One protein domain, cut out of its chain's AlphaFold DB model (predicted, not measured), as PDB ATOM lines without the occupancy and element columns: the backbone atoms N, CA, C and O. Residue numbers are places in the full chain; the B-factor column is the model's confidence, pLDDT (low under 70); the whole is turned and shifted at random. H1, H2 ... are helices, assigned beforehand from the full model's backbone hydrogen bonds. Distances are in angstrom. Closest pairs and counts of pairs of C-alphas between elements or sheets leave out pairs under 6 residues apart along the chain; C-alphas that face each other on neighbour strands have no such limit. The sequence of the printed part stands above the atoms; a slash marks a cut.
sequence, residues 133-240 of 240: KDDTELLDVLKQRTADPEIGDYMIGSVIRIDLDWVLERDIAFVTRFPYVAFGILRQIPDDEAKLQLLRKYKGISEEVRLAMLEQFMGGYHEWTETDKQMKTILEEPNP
ATOM      1  N   LYS A 133     190.718 111.959 170.858       92.62
ATOM      2  CA  LYS A 133     189.303 112.144 171.241       92.62
ATOM      3  C   LYS A 133     189.009 111.719 172.687       92.62
ATOM      4  O   LYS A 133     188.026 112.188 173.255       92.62
ATOM      5  N   ASP A 134     189.849 110.866 173.272       94.12
ATOM      6  CA  ASP A 134     189.659 110.345 174.627       94.12
ATOM      7  C   ASP A 134     190.135 111.333 175.710       94.12
ATOM      8  O   ASP A 134     189.702 111.249 176.860       94.12
ATOM      9  N   ASP A 135     190.956 112.327 175.349       94.06
ATOM     10  CA  ASP A 135     191.433 113.393 176.242       94.06
ATOM     11  C   ASP A 135     190.359 114.491 176.443       94.06
ATOM     12  O   ASP A 135     190.577 115.675 176.175       94.06
ATOM     13  N   THR A 136     189.164 114.082 176.881       94.19
ATOM     14  CA  THR A 136     187.930 114.894 176.872       94.19
ATOM     15  C   THR A 136     188.041 116.249 177.576       94.19
ATOM     16  O   THR A 136     187.609 117.251 177.014       94.19
ATOM     17  N   GLU A 137     188.662 116.315 178.755       93.44
ATOM     18  CA  GLU A 137     188.801 117.561 179.524       93.44
ATOM     19  C   GLU A 137     189.632 118.616 178.776       93.44
ATOM     20  O   GLU A 137     189.194 119.752 178.592       93.44
ATOM     21  N   LEU A 138     190.811 118.234 178.279       93.81
ATOM     22  CA  LEU A 138     191.693 119.138 177.533       93.81
ATOM     23  C   LEU A 138     191.102 119.498 176.169       93.81
ATOM     24  O   LEU A 138     191.232 120.634 175.711       93.81
ATOM     25  N   LEU A 139     190.413 118.555 175.526       95.81
ATOM     26  CA  LEU A 139     189.689 118.827 174.292       95.81
ATOM     27  C   LEU A 139     188.569 119.855 174.511       95.81
ATOM     28  O   LEU A 139     188.382 120.733 173.667       95.81
ATOM     29  N   ASP A 140     187.854 119.795 175.634       96.44
ATOM     30  CA  ASP A 140     186.836 120.787 175.982       96.44
ATOM     31  C   ASP A 140     187.446 122.169 176.246       96.44
ATOM     32  O   ASP A 140     186.883 123.171 175.797       96.44
ATOM     33  N   VAL A 141     188.630 122.240 176.870       93.88
ATOM     34  CA  VAL A 141     189.395 123.497 176.984       93.88
ATOM     35  C   VAL A 141     189.698 124.066 175.595       93.88
ATOM     36  O   VAL A 141     189.379 125.227 175.328       93.88
ATOM     37  N   LEU A 142     190.230 123.260 174.667       95.25
ATOM     38  CA  LEU A 142     190.499 123.716 173.295       95.25
ATOM     39  C   LEU A 142     189.224 124.189 172.585       95.25
ATOM     40  O   LEU A 142     189.226 125.254 171.963       95.25
ATOM     41  N   LYS A 143     188.123 123.435 172.705       96.12
ATOM     42  CA  LYS A 143     186.813 123.788 172.133       96.12
ATOM     43  C   LYS A 143     186.314 125.130 172.663       96.12
ATOM     44  O   LYS A 143     185.873 125.958 171.867       96.12
ATOM     45  N   GLN A 144     186.424 125.383 173.966       95.25
ATOM     46  CA  GLN A 144     186.053 126.673 174.560       95.25
ATOM     47  C   GLN A 144     186.918 127.813 174.015       95.25
ATOM     48  O   GLN A 144     186.388 128.864 173.645       95.25
ATOM     49  N   ARG A 145     188.230 127.590 173.880       93.06
ATOM     50  CA  ARG A 145     189.159 128.594 173.346       93.06
ATOM     51  C   ARG A 145     188.921 128.927 171.869       93.06
ATOM     52  O   ARG A 145     189.272 130.023 171.459       93.06
ATOM     53  N   THR A 146     188.231 128.089 171.086       94.94
ATOM     54  CA  THR A 146     187.827 128.453 169.703       94.94
ATOM     55  C   THR A 146     186.904 129.677 169.627       94.94
ATOM     56  O   THR A 146     186.784 130.304 168.570       94.94
ATOM     57  N   ALA A 147     186.240 130.037 170.730       92.00
ATOM     58  CA  ALA A 147     185.418 131.238 170.800       92.00
ATOM     59  C   ALA A 147     186.255 132.525 170.908       92.00
ATOM     60  O   ALA A 147     185.757 133.594 170.543       92.00
ATOM     61  N   ASP A 148     187.511 132.432 171.339       90.06
ATOM     62  CA  ASP A 148     188.399 133.566 171.571       90.06
ATOM     63  C   ASP A 148     188.771 134.283 170.251       90.06
ATOM     64  O   ASP A 148     189.115 133.620 169.269       90.06
ATOM     65  N   PRO A 149     188.633 135.620 170.150       86.50
ATOM     66  CA  PRO A 149     188.988 136.374 168.945       86.50
ATOM     67  C   PRO A 149     190.479 136.483 168.661       86.50
ATOM     68  O   PRO A 149     190.818 136.696 167.500       86.50
ATOM     69  N   GLU A 150     191.337 136.335 169.663       84.50
ATOM     70  CA  GLU A 150     192.782 136.487 169.496       84.50
ATOM     71  C   GLU A 150     193.450 135.155 169.160       84.50
ATOM     72  O   GLU A 150     194.398 135.126 168.377       84.50
ATOM     73  N   ILE A 151     192.934 134.052 169.716       86.75
ATOM     74  CA  ILE A 151     193.613 132.746 169.642       86.75
ATOM     75  C   ILE A 151     192.744 131.609 169.093       86.75
ATOM     76  O   ILE A 151     193.215 130.478 168.925       86.75
ATOM     77  N   GLY A 152     191.456 131.865 168.849       89.88
ATOM     78  CA  GLY A 152     190.486 130.818 168.532       89.88
ATOM     79  C   GLY A 152     190.774 130.074 167.231       89.88
ATOM     80  O   GLY A 152     190.413 128.901 167.098       89.88
ATOM     81  N   ASP A 153     191.478 130.707 166.300       88.06
ATOM     82  CA  ASP A 153     191.884 130.103 165.042       88.06
ATOM     83  C   ASP A 153     193.031 129.084 165.172       88.06
ATOM     84  O   ASP A 153     193.038 128.046 164.498       88.06
ATOM     85  N   TYR A 154     193.968 129.312 166.090       88.25
ATOM     86  CA  TYR A 154     194.988 128.318 166.426       88.25
ATOM     87  C   TYR A 154     194.365 127.077 167.072       88.25
ATOM     88  O   TYR A 154     194.803 125.944 166.834       88.25
ATOM     89  N   MET A 155     193.321 127.285 167.877       94.06
ATOM     90  CA  MET A 155     192.636 126.209 168.591       94.06
ATOM     91  C   MET A 155     191.757 125.389 167.655       94.06
ATOM     92  O   MET A 155     191.825 124.159 167.682       94.06
ATOM     93  N   ILE A 156     190.993 126.032 166.763       94.94
ATOM     94  CA  ILE A 156     190.121 125.303 165.830       94.94
ATOM     95  C   ILE A 156     190.927 124.398 164.896       94.94
ATOM     96  O   ILE A 156     190.507 123.270 164.655       94.94
ATOM     97  N   GLY A 157     192.119 124.815 164.450       91.12
ATOM     98  CA  GLY A 157     193.005 123.956 163.655       91.12
ATOM     99  C   GLY A 157     193.380 122.656 164.375       91.12
ATOM    100  O   GLY A 157     193.441 121.589 163.760       91.12
ATOM    101  N   SER A 158     193.560 122.723 165.694       92.94
ATOM    102  CA  SER A 158     193.807 121.545 166.525       92.94
ATOM    103  C   SER A 158     192.557 120.681 166.687       92.94
ATOM    104  O   SER A 158     192.631 119.463 166.518       92.94
ATOM    105  N   VAL A 159     191.402 121.303 166.953       96.00
ATOM    106  CA  VAL A 159     190.123 120.597 167.125       96.00
ATOM    107  C   VAL A 159     189.683 119.908 165.829       96.00
ATOM    108  O   VAL A 159     189.212 118.783 165.901       96.00
ATOM    109  N   ILE A 160     189.916 120.494 164.649       95.19
ATOM    110  CA  ILE A 160     189.643 119.864 163.339       95.19
ATOM    111  C   ILE A 160     190.296 118.484 163.222       95.19
ATOM    112  O   ILE A 160     189.676 117.544 162.729       95.19
ATOM    113  N   ARG A 161     191.551 118.360 163.665       92.12
ATOM    114  CA  ARG A 161     192.303 117.100 163.596       92.12
ATOM    115  C   ARG A 161     191.813 116.078 164.621       92.12
ATOM    116  O   ARG A 161     191.879 114.883 164.355       92.12
ATOM    117  N   ILE A 162     191.383 116.537 165.796       94.94
ATOM    118  CA  ILE A 162     191.025 115.659 166.917       94.94
ATOM    119  C   ILE A 162     189.557 115.239 166.823       94.94
ATOM    120  O   ILE A 162     189.258 114.057 166.930       94.94
ATOM    121  N   ASP A 163     188.641 116.182 166.599       96.06
ATOM    122  CA  ASP A 163     187.192 115.992 166.675       96.06
ATOM    123  C   ASP A 163     186.438 116.700 165.537       96.06
ATOM    124  O   ASP A 163     185.697 117.666 165.735       96.06
ATOM    125  N   LEU A 164     186.640 116.189 164.318       94.88
ATOM    126  CA  LEU A 164     186.030 116.715 163.095       94.88
ATOM    127  C   LEU A 164     184.496 116.786 163.167       94.88
ATOM    128  O   LEU A 164     183.919 117.750 162.674       94.88
ATOM    129  N   ASP A 165     183.835 115.813 163.800       95.25
ATOM    130  CA  ASP A 165     182.368 115.761 163.890       95.25
ATOM    131  C   ASP A 165     181.810 116.989 164.621       95.25
ATOM    132  O   ASP A 165     180.908 117.667 164.126       95.25
ATOM    133  N   TRP A 166     182.421 117.348 165.754       96.19
ATOM    134  CA  TRP A 166     182.052 118.542 166.514       96.19
ATOM    135  C   TRP A 166     182.262 119.836 165.711       96.19
ATOM    136  O   TRP A 166     181.474 120.782 165.842       96.19
ATOM    137  N   VAL A 167     183.307 119.882 164.874       95.88
ATOM    138  CA  VAL A 167     183.565 121.016 163.973       95.88
ATOM    139  C   VAL A 167     182.513 121.084 162.870       95.88
ATOM    140  O   VAL A 167     181.999 122.168 162.601       95.88
ATOM    141  N   LEU A 168     182.149 119.950 162.265       95.50
ATOM    142  CA  LEU A 168     181.157 119.877 161.187       95.50
ATOM    143  C   LEU A 168     179.756 120.307 161.638       95.50
ATOM    144  O   LEU A 168     179.034 120.938 160.868       95.50
ATOM    145  N   GLU A 169     179.390 120.061 162.898       95.75
ATOM    146  CA  GLU A 169     178.146 120.580 163.494       95.75
ATOM    147  C   GLU A 169     178.076 122.120 163.537       95.75
ATOM    148  O   GLU A 169     176.991 122.690 163.671       95.75
ATOM    149  N   ARG A 170     179.226 122.803 163.460       95.12
ATOM    150  CA  ARG A 170     179.386 124.262 163.637       95.12
ATOM    151  C   ARG A 170     180.112 124.923 162.463       95.12
ATOM    152  O   ARG A 170     180.507 126.087 162.548       95.12
ATOM    153  N   ASP A 171     180.284 124.192 161.370       92.81
ATOM    154  CA  ASP A 171     181.176 124.530 160.267       92.81
ATOM    155  C   ASP A 171     180.924 125.914 159.663       92.81
ATOM    156  O   ASP A 171     181.860 126.692 159.495       92.81
ATOM    157  N   ILE A 172     179.662 126.268 159.413       93.56
ATOM    158  CA  ILE A 172     179.284 127.576 158.867       93.56
ATOM    159  C   ILE A 172     179.773 128.714 159.767       93.56
ATOM    160  O   ILE A 172     180.301 129.701 159.259       93.56
ATOM    161  N   ALA A 173     179.626 128.588 161.089       92.38
ATOM    162  CA  ALA A 173     180.047 129.630 162.021       92.38
ATOM    163  C   ALA A 173     181.571 129.803 162.006       92.38
ATOM    164  O   ALA A 173     182.062 130.933 161.966       92.38
ATOM    165  N   PHE A 174     182.318 128.695 161.967       92.69
ATOM    166  CA  PHE A 174     183.776 128.737 161.891       92.69
ATOM    167  C   PHE A 174     184.279 129.286 160.563       92.69
ATOM    168  O   PHE A 174     185.122 130.172 160.573       92.69
ATOM    169  N   VAL A 175     183.746 128.823 159.433       91.94
ATOM    170  CA  VAL A 175     184.175 129.270 158.099       91.94
ATOM    171  C   VAL A 175     183.801 130.732 157.849       91.94
ATOM    172  O   VAL A 175     184.564 131.459 157.223       91.94
ATOM    173  N   THR A 176     182.667 131.197 158.378       91.44
ATOM    174  CA  THR A 176     182.294 132.621 158.296       91.44
ATOM    175  C   THR A 176     183.279 133.499 159.063       91.44
ATOM    176  O   THR A 176     183.625 134.582 158.605       91.44
ATOM    177  N   ARG A 177     183.738 133.037 160.232       90.06
ATOM    178  CA  ARG A 177     184.674 133.784 161.079       90.06
ATOM    179  C   ARG A 177     186.124 133.680 160.598       90.06
ATOM    180  O   ARG A 177     186.856 134.660 160.657       90.06
ATOM    181  N   PHE A 178     186.524 132.502 160.138       89.69
ATOM    182  CA  PHE A 178     187.885 132.141 159.759       89.69
ATOM    183  C   PHE A 178     187.859 131.359 158.431       89.69
ATOM    184  O   PHE A 178     187.908 130.128 158.436       89.69
ATOM    185  N   PRO A 179     187.781 132.022 157.262       89.06
ATOM    186  CA  PRO A 179     187.565 131.328 155.986       89.06
ATOM    187  C   PRO A 179     188.601 130.246 155.634       89.06
ATOM    188  O   PRO A 179     188.259 129.235 155.023       89.06
ATOM    189  N   TYR A 180     189.855 130.393 156.074       85.56
ATOM    190  CA  TYR A 180     190.912 129.386 155.888       85.56
ATOM    191  C   TYR A 180     190.640 128.062 156.618       85.56
ATOM    192  O   TYR A 180     191.156 127.018 156.210       85.56
ATOM    193  N   VAL A 181     189.789 128.058 157.651       89.75
ATOM    194  CA  VAL A 181     189.364 126.840 158.361       89.75
ATOM    195  C   VAL A 181     188.651 125.867 157.425       89.75
ATOM    196  O   VAL A 181     188.793 124.656 157.594       89.75
ATOM    197  N   ALA A 182     187.959 126.367 156.393       90.25
ATOM    198  CA  ALA A 182     187.304 125.523 155.396       90.25
ATOM    199  C   ALA A 182     188.284 124.523 154.769       90.25
ATOM    200  O   ALA A 182     187.967 123.343 154.639       90.25
ATOM    201  N   PHE A 183     189.498 124.972 154.449       86.88
ATOM    202  CA  PHE A 183     190.533 124.115 153.878       86.88
ATOM    203  C   PHE A 183     191.012 123.052 154.874       86.88
ATOM    204  O   PHE A 183     191.175 121.887 154.510       86.88
ATOM    205  N   GLY A 184     191.176 123.431 156.147       88.00
ATOM    206  CA  GLY A 184     191.500 122.498 157.227       88.00
ATOM    207  C   GLY A 184     190.461 121.383 157.356       88.00
ATOM    208  O   GLY A 184     190.833 120.212 157.390       88.00
ATOM    209  N   ILE A 185     189.172 121.739 157.350       92.31
ATOM    210  CA  ILE A 185     188.055 120.784 157.400       92.31
ATOM    211  C   ILE A 185     188.080 119.861 156.175       92.31
ATOM    212  O   ILE A 185     188.082 118.641 156.326       92.31
ATOM    213  N   LEU A 186     188.143 120.428 154.964       91.12
ATOM    214  CA  LEU A 186     188.100 119.659 153.715       91.12
ATOM    215  C   LEU A 186     189.245 118.645 153.619       91.12
ATOM    216  O   LEU A 186     189.027 117.528 153.157       91.12
ATOM    217  N   ARG A 187     190.447 118.986 154.100       88.25
ATOM    218  CA  ARG A 187     191.592 118.061 154.118       88.25
ATOM    219  C   ARG A 187     191.405 116.850 155.026       88.25
ATOM    220  O   ARG A 187     192.017 115.821 154.756       88.25
ATOM    221  N   GLN A 188     190.605 116.963 156.086       90.56
ATOM    222  CA  GLN A 188     190.350 115.843 156.999       90.56
ATOM    223  C   GLN A 188     189.260 114.895 156.492       90.56
ATOM    224  O   GLN A 188     189.115 113.798 157.022       90.56
ATOM    225  N   ILE A 189     188.500 115.284 155.466       91.62
ATOM    226  CA  ILE A 189     187.454 114.440 154.888       91.62
ATOM    227  C   ILE A 189     188.098 113.503 153.854       91.62
ATOM    228  O   ILE A 189     188.629 113.974 152.852       91.62
ATOM    229  N   PRO A 190     188.077 112.175 154.041       88.94
ATOM    230  CA  PRO A 190     188.682 111.261 153.075       88.94
ATOM    231  C   PRO A 190     187.853 111.135 151.789       88.94
ATOM    232  O   PRO A 190     188.421 110.939 150.720       88.94
ATOM    233  N   ASP A 191     186.529 111.265 151.885       93.25
ATOM    234  CA  ASP A 191     185.601 111.089 150.770       93.25
ATOM    235  C   ASP A 191     185.497 112.349 149.897       93.25
ATOM    236  O   ASP A 191     185.112 113.424 150.361       93.25
ATOM    237  N   ASP A 192     185.843 112.217 148.618       92.00
ATOM    238  CA  ASP A 192     185.896 113.354 147.699       92.00
ATOM    239  C   ASP A 192     184.511 113.917 147.365       92.00
ATOM    240  O   ASP A 192     184.361 115.131 147.241       92.00
ATOM    241  N   GLU A 193     183.472 113.086 147.297       93.38
ATOM    242  CA  GLU A 193     182.115 113.583 147.050       93.38
ATOM    243  C   GLU A 193     181.606 114.407 148.244       93.38
ATOM    244  O   GLU A 193     181.071 115.505 148.060       93.38
ATOM    245  N   ALA A 194     181.855 113.950 149.474       93.31
ATOM    246  CA  ALA A 194     181.561 114.698 150.691       93.31
ATOM    247  C   ALA A 194     182.322 116.033 150.742       93.31
ATOM    248  O   ALA A 194     181.721 117.055 151.089       93.31
ATOM    249  N   LYS A 195     183.602 116.069 150.329       92.50
ATOM    250  CA  LYS A 195     184.353 117.333 150.182       92.50
ATOM    251  C   LYS A 195     183.651 118.294 149.228       92.50
ATOM    252  O   LYS A 195     183.450 119.459 149.569       92.50
ATOM    253  N   LEU A 196     183.266 117.823 148.040       92.00
ATOM    254  CA  LEU A 196     182.636 118.664 147.018       92.00
ATOM    255  C   LEU A 196     181.261 119.173 147.470       92.00
ATOM    256  O   LEU A 196     180.920 120.330 147.219       92.00
ATOM    257  N   GLN A 197     180.474 118.347 148.161       92.38
ATOM    258  CA  GLN A 197     179.193 118.764 148.742       92.38
ATOM    259  C   GLN A 197     179.380 119.844 149.809       92.38
ATOM    260  O   GLN A 197     178.681 120.862 149.791       92.38
ATOM    261  N   LEU A 198     180.360 119.662 150.694       93.00
ATOM    262  CA  LEU A 198     180.674 120.626 151.739       93.00
ATOM    263  C   LEU A 198     181.206 121.946 151.162       93.00
ATOM    264  O   LEU A 198     180.785 123.024 151.579       93.00
ATOM    265  N   LEU A 199     182.048 121.882 150.131       91.56
ATOM    266  CA  LEU A 199     182.536 123.066 149.430       91.56
ATOM    267  C   LEU A 199     181.401 123.856 148.768       91.56
ATOM    268  O   LEU A 199     181.366 125.084 148.867       91.56
ATOM    269  N   ARG A 200     180.442 123.173 148.129       91.25
ATOM    270  CA  ARG A 200     179.246 123.823 147.558       91.25
ATOM    271  C   ARG A 200     178.412 124.512 148.638       91.25
ATOM    272  O   ARG A 200     177.930 125.618 148.406       91.25
ATOM    273  N   LYS A 201     178.285 123.898 149.823       92.62
ATOM    274  CA  LYS A 201     177.652 124.522 150.997       92.62
ATOM    275  C   LYS A 201     178.399 125.797 151.412       92.62
ATOM    276  O   LYS A 201     177.756 126.826 151.596       92.62
ATOM    277  N   TYR A 202     179.731 125.765 151.503       91.75
ATOM    278  CA  TYR A 202     180.532 126.930 151.911       91.75
ATOM    279  C   TYR A 202     180.543 128.067 150.894       91.75
ATOM    280  O   TYR A 202     180.462 129.233 151.273       91.75
ATOM    281  N   LYS A 203     180.596 127.741 149.600       85.69
ATOM    282  CA  LYS A 203     180.491 128.719 148.510       85.69
ATOM    283  C   LYS A 203     179.255 129.616 148.675       85.69
ATOM    284  O   LYS A 203     179.335 130.823 148.461       85.69
ATOM    285  N   GLY A 204     178.132 129.033 149.100       86.50
ATOM    286  CA  GLY A 204     176.865 129.737 149.307       86.50
ATOM    287  C   GLY A 204     176.797 130.651 150.539       86.50
ATOM    288  O   GLY A 204     175.761 131.281 150.727       86.50
ATOM    289  N   ILE A 205     177.844 130.735 151.375       88.81
ATOM    290  CA  ILE A 205     177.846 131.567 152.594       88.81
ATOM    291  C   ILE A 205     177.920 133.058 152.243       88.81
ATOM    292  O   ILE A 205     177.032 133.831 152.594       88.81
ATOM    293  N   SER A 206     178.998 133.473 151.574       87.88
ATOM    294  CA  SER A 206     179.209 134.848 151.118       87.88
ATOM    295  C   SER A 206     180.278 134.888 150.026       87.88
ATOM    296  O   SER A 206     181.081 133.962 149.881       87.88
ATOM    297  N   GLU A 207     180.304 135.973 149.251       89.12
ATOM    298  CA  GLU A 207     181.353 136.178 148.251       89.12
ATOM    299  C   GLU A 207     182.742 136.318 148.892       89.12
ATOM    300  O   GLU A 207     183.705 135.757 148.380       89.12
ATOM    301  N   GLU A 208     182.837 136.993 150.037       88.56
ATOM    302  CA  GLU A 208     184.083 137.167 150.792       88.56
ATOM    303  C   GLU A 208     184.677 135.824 151.233       88.56
ATOM    304  O   GLU A 208     185.846 135.542 150.974       88.56
ATOM    305  N   VAL A 209     183.851 134.950 151.818       86.69
ATOM    306  CA  VAL A 209     184.261 133.604 152.240       86.69
ATOM    307  C   VAL A 209     184.711 132.777 151.033       86.69
ATOM    308  O   VAL A 209     185.754 132.126 151.086       86.69
ATOM    309  N   ARG A 210     183.975 132.840 149.914       89.88
ATOM    310  CA  ARG A 210     184.345 132.168 148.656       89.88
ATOM    311  C   ARG A 210     185.710 132.626 148.137       89.88
ATOM    312  O   ARG A 210     186.531 131.779 147.788       89.88
ATOM    313  N   LEU A 211     185.951 133.936 148.084       88.62
ATOM    314  CA  LEU A 211     187.213 134.504 147.601       88.62
ATOM    315  C   LEU A 211     188.386 134.149 148.521       88.62
ATOM    316  O   LEU A 211     189.433 133.743 148.024       88.62
ATOM    317  N   ALA A 212     188.192 134.213 149.840       87.75
ATOM    318  CA  ALA A 212     189.213 133.822 150.807       87.75
ATOM    319  C   ALA A 212     189.553 132.323 150.715       87.75
ATOM    320  O   ALA A 212     190.722 131.944 150.772       87.75
ATOM    321  N   MET A 213     188.555 131.454 150.501       86.62
ATOM    322  CA  MET A 213     188.808 130.037 150.212       86.62
ATOM    323  C   MET A 213     189.606 129.868 148.913       86.62
ATOM    324  O   MET A 213     190.583 129.123 148.897       86.62
ATOM    325  N   LEU A 214     189.228 130.568 147.837       86.06
ATOM    326  CA  LEU A 214     189.927 130.496 146.550       86.06
ATOM    327  C   LEU A 214     191.400 130.915 146.676       86.06
ATOM    328  O   LEU A 214     192.271 130.238 146.134       86.06
ATOM    329  N   GLU A 215     191.687 131.987 147.417       86.75
ATOM    330  CA  GLU A 215     193.055 132.441 147.694       86.75
ATOM    331  C   GLU A 215     193.883 131.354 148.394       86.75
ATOM    332  O   GLU A 215     194.981 131.026 147.939       86.75
ATOM    333  N   GLN A 216     193.331 130.728 149.436       81.38
ATOM    334  CA  GLN A 216     194.000 129.643 150.161       81.38
ATOM    335  C   GLN A 216     194.238 128.408 149.278       81.38
ATOM    336  O   GLN A 216     195.310 127.804 149.335       81.38
ATOM    337  N   PHE A 217     193.282 128.061 148.411       77.44
ATOM    338  CA  PHE A 217     193.438 126.969 147.444       77.44
ATOM    339  C   PHE A 217     194.521 127.259 146.392       77.44
ATOM    340  O   PHE A 217     195.257 126.350 146.007       77.44
ATOM    341  N   MET A 218     194.645 128.507 145.928       74.38
ATOM    342  CA  MET A 218     195.639 128.889 144.916       74.38
ATOM    343  C   MET A 218     197.042 129.144 145.484       74.38
ATOM    344  O   MET A 218     198.017 129.034 144.742       74.38
ATOM    345  N   GLY A 219     197.160 129.471 146.774       68.50
ATOM    346  CA  GLY A 219     198.440 129.776 147.423       68.50
ATOM    347  C   GLY A 219     199.348 128.564 147.678       68.50
ATOM    348  O   GLY A 219     200.537 128.734 147.946       68.50
ATOM    349  N   GLY A 220     198.828 127.336 147.589       62.97
ATOM    350  CA  GLY A 220     199.603 126.118 147.833       62.97
ATOM    351  C   GLY A 220     200.337 125.609 146.590       62.97
ATOM    352  O   GLY A 220     199.707 125.082 145.675       62.97
ATOM    353  N   TYR A 221     201.672 125.647 146.577       49.28
ATOM    354  CA  TYR A 221     202.476 124.926 145.580       49.28
ATOM    355  C   TYR A 221     202.399 123.411 145.828       49.28
ATOM    356  O   TYR A 221     203.104 122.874 146.679       49.28
ATOM    357  N   HIS A 222     201.537 122.716 145.089       65.44
ATOM    358  CA  HIS A 222     201.464 121.254 145.052       65.44
ATOM    359  C   HIS A 222     200.981 120.783 143.677       65.44
ATOM    360  O   HIS A 222     200.429 121.571 142.908       65.44
ATOM    361  N   GLU A 223     201.212 119.511 143.342       76.44
ATOM    362  CA  GLU A 223     200.557 118.899 142.186       76.44
ATOM    363  C   GLU A 223     199.055 118.800 142.453       76.44
ATOM    364  O   GLU A 223     198.626 118.266 143.473       76.44
ATOM    365  N   TRP A 224     198.263 119.335 141.528       79.06
ATOM    366  CA  TRP A 224     196.814 119.400 141.659       79.06
ATOM    367  C   TRP A 224     196.204 118.032 141.374       79.06
ATOM    368  O   TRP A 224     196.298 117.528 140.245       79.06
ATOM    369  N   THR A 225     195.526 117.457 142.367       85.56
ATOM    370  CA  THR A 225     194.692 116.273 142.147       85.56
ATOM    371  C   THR A 225     193.475 116.631 141.292       85.56
ATOM    372  O   THR A 225     193.159 117.802 141.066       85.56
ATOM    373  N   GLU A 226     192.768 115.624 140.780       87.00
ATOM    374  CA  GLU A 226     191.536 115.877 140.028       87.00
ATOM    375  C   GLU A 226     190.458 116.531 140.905       87.00
ATOM    376  O   GLU A 226     189.774 117.456 140.468       87.00
ATOM    377  N   THR A 227     190.387 116.133 142.174       85.38
ATOM    378  CA  THR A 227     189.497 116.726 143.173       85.38
ATOM    379  C   THR A 227     189.856 118.193 143.432       85.38
ATOM    380  O   THR A 227     188.958 119.032 143.469       85.38
ATOM    381  N   ASP A 228     191.144 118.553 143.496       84.88
ATOM    382  CA  ASP A 228     191.576 119.956 143.657       84.88
ATOM    383  C   ASP A 228     191.137 120.842 142.488       84.88
ATOM    384  O   ASP A 228     190.666 121.967 142.685       84.88
ATOM    385  N   LYS A 229     191.220 120.322 141.258       87.94
ATOM    386  CA  LYS A 229     190.739 121.041 140.068       87.94
ATOM    387  C   LYS A 229     189.231 121.270 140.131       87.94
ATOM    388  O   LYS A 229     188.784 122.384 139.869       87.94
ATOM    389  N   GLN A 230     188.462 120.253 140.519       88.56
ATOM    390  CA  GLN A 230     187.007 120.370 140.671       88.56
ATOM    391  C   GLN A 230     186.627 121.374 141.763       88.56
ATOM    392  O   GLN A 230     185.729 122.194 141.559       88.56
ATOM    393  N   MET A 231     187.334 121.357 142.895       88.88
ATOM    394  CA  MET A 231     187.130 122.320 143.978       88.88
ATOM    395  C   MET A 231     187.389 123.757 143.512       88.88
ATOM    396  O   MET A 231     186.561 124.639 143.749       88.88
ATOM    397  N   LYS A 232     188.475 123.993 142.768       88.81
ATOM    398  CA  LYS A 232     188.732 125.305 142.160       88.81
ATOM    399  C   LYS A 232     187.619 125.730 141.210       88.81
ATOM    400  O   LYS A 232     187.142 126.852 141.335       88.81
ATOM    401  N   THR A 233     187.171 124.853 140.310       90.00
ATOM    402  CA  THR A 233     186.072 125.176 139.387       90.00
ATOM    403  C   THR A 233     184.814 125.608 140.145       90.00
ATOM    404  O   THR A 233     184.226 126.634 139.810       90.00
ATOM    405  N   ILE A 234     184.448 124.897 141.219       88.75
ATOM    406  CA  ILE A 234     183.302 125.261 142.070       88.75
ATOM    407  C   ILE A 234     183.471 126.668 142.659       88.75
ATOM    408  O   ILE A 234     182.508 127.438 142.674       88.75
ATOM    409  N   LEU A 235     184.669 127.005 143.147       87.69
ATOM    410  CA  LEU A 235     184.954 128.292 143.786       87.69
ATOM    411  C   LEU A 235     185.059 129.465 142.802       87.69
ATOM    412  O   LEU A 235     184.734 130.589 143.183       87.69
ATOM    413  N   GLU A 236     185.502 129.235 141.564       89.00
ATOM    414  CA  GLU A 236     185.607 130.269 140.522       89.00
ATOM    415  C   GLU A 236     184.243 130.683 139.962       89.00
ATOM    416  O   GLU A 236     184.052 131.837 139.572       89.00
ATOM    417  N   GLU A 237     183.281 129.763 139.949       86.81
ATOM    418  CA  GLU A 237     181.910 130.061 139.563       86.81
ATOM    419  C   GLU A 237     181.287 131.119 140.503       86.81
ATOM    420  O   GLU A 237     181.324 130.950 141.729       86.81
ATOM    421  N   PRO A 238     180.646 132.175 139.965       77.88
ATOM    422  CA  PRO A 238     179.925 133.157 140.769       77.88
ATOM    423  C   PRO A 238     178.847 132.508 141.644       77.88
ATOM    424  O   PRO A 238     178.316 131.441 141.313       77.88
ATOM    425  N   ASN A 239     178.503 133.164 142.754       75.75
ATOM    426  CA  ASN A 239     177.318 132.777 143.510       75.75
ATOM    427  C   ASN A 239     176.061 133.084 142.673       75.75
ATOM    428  O   ASN A 239     176.030 134.133 142.023       75.75
ATOM    429  N   PRO A 240     175.082 132.162 142.632       61.94
ATOM    430  CA  PRO A 240     173.820 132.377 141.929       61.94
ATOM    431  C   PRO A 240     173.001 133.527 142.524       61.94
ATOM    432  O   PRO A 240     173.151 133.809 143.736       61.94
TER     433      PRO A 240
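This is residues 133 to 240 of the 240 residues of an uncharacterized protein of Leptonema illini (UniProt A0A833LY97). What shape do these atoms make? They make an elongated stack of short helices, laid in chain order along the longest axis: H1 at one end, H2 next to it, H5 in the middle, and H6, H7 and H8 at the other end. H3 and H4 pack on H5, and of the link between H7 and H8 residues 219 to 225 stick out. What is it made of, and how large is it? The printed part has 108 residues with eight named helices, H1 to H8 in order, and no named strand, and its class is all helix. It is compact, with a radius of gyration of the C-alphas of 14.1 A, and spans 42 by 26 by 25 A.

Where do the first helices lie? H1, residues 136 to 145, begins with C-alpha 136 at (187.930, 114.894, 176.872) and is 14.2 A long. H2, residues 152 to 162, is 15.3 A long, and the short H3 and H4 are residues 164 to 168 and 171 to 177. Where do the others lie? H5 is residues 181 to 188, with C-alpha 181 at (189.364, 126.840, 158.361). H6, residues 192 to 203, measures 16.3 A and H7, residues 207 to 218, 16.4 A. H8, residues 226 to 236, measures 15.6 A and ends with C-alpha 236 at (185.607, 130.269, 140.522).

What does the hub, H5, touch? It touches H2, closest at the C-alphas of Ile 160 and Ile 185, 6.2 A, the same way at a shallow tilt of 13 degrees. It also touches H3, H4, H6 and H7, with H6 in a hairpin at a shallow tilt of 8 degrees, closest at the C-alphas of Leu 186 and Lys 195, 5.7 A. How do the two ends differ? H1 touches H2 in a hairpin, closest at the C-alphas of Arg 145 and Gly 152, 5.5 A, and is apart from H5. H6, H7 and H8 form an up and down bundle, each running against the one before, although H6 and H7 touch only at the corner, closest at the C-alphas of Lys 203 and Arg 210, 5.2 A. Are the helix backbones complete? Every O i to N i+4 pair is within hydrogen-bond range in H1, H3, H4, H6, H7 and H8; in H2 it is 5 of 7 and in H5 3 of 4.

How far does it reach? The two C-alphas farthest apart, of Glu 137 and Pro 240, are 43.1 A from each other. Is anything cut or uncertain? The printed part has no cut and no long link; its mean pLDDT is 88.8, with residues 219 to 222 and residue 240 under 70.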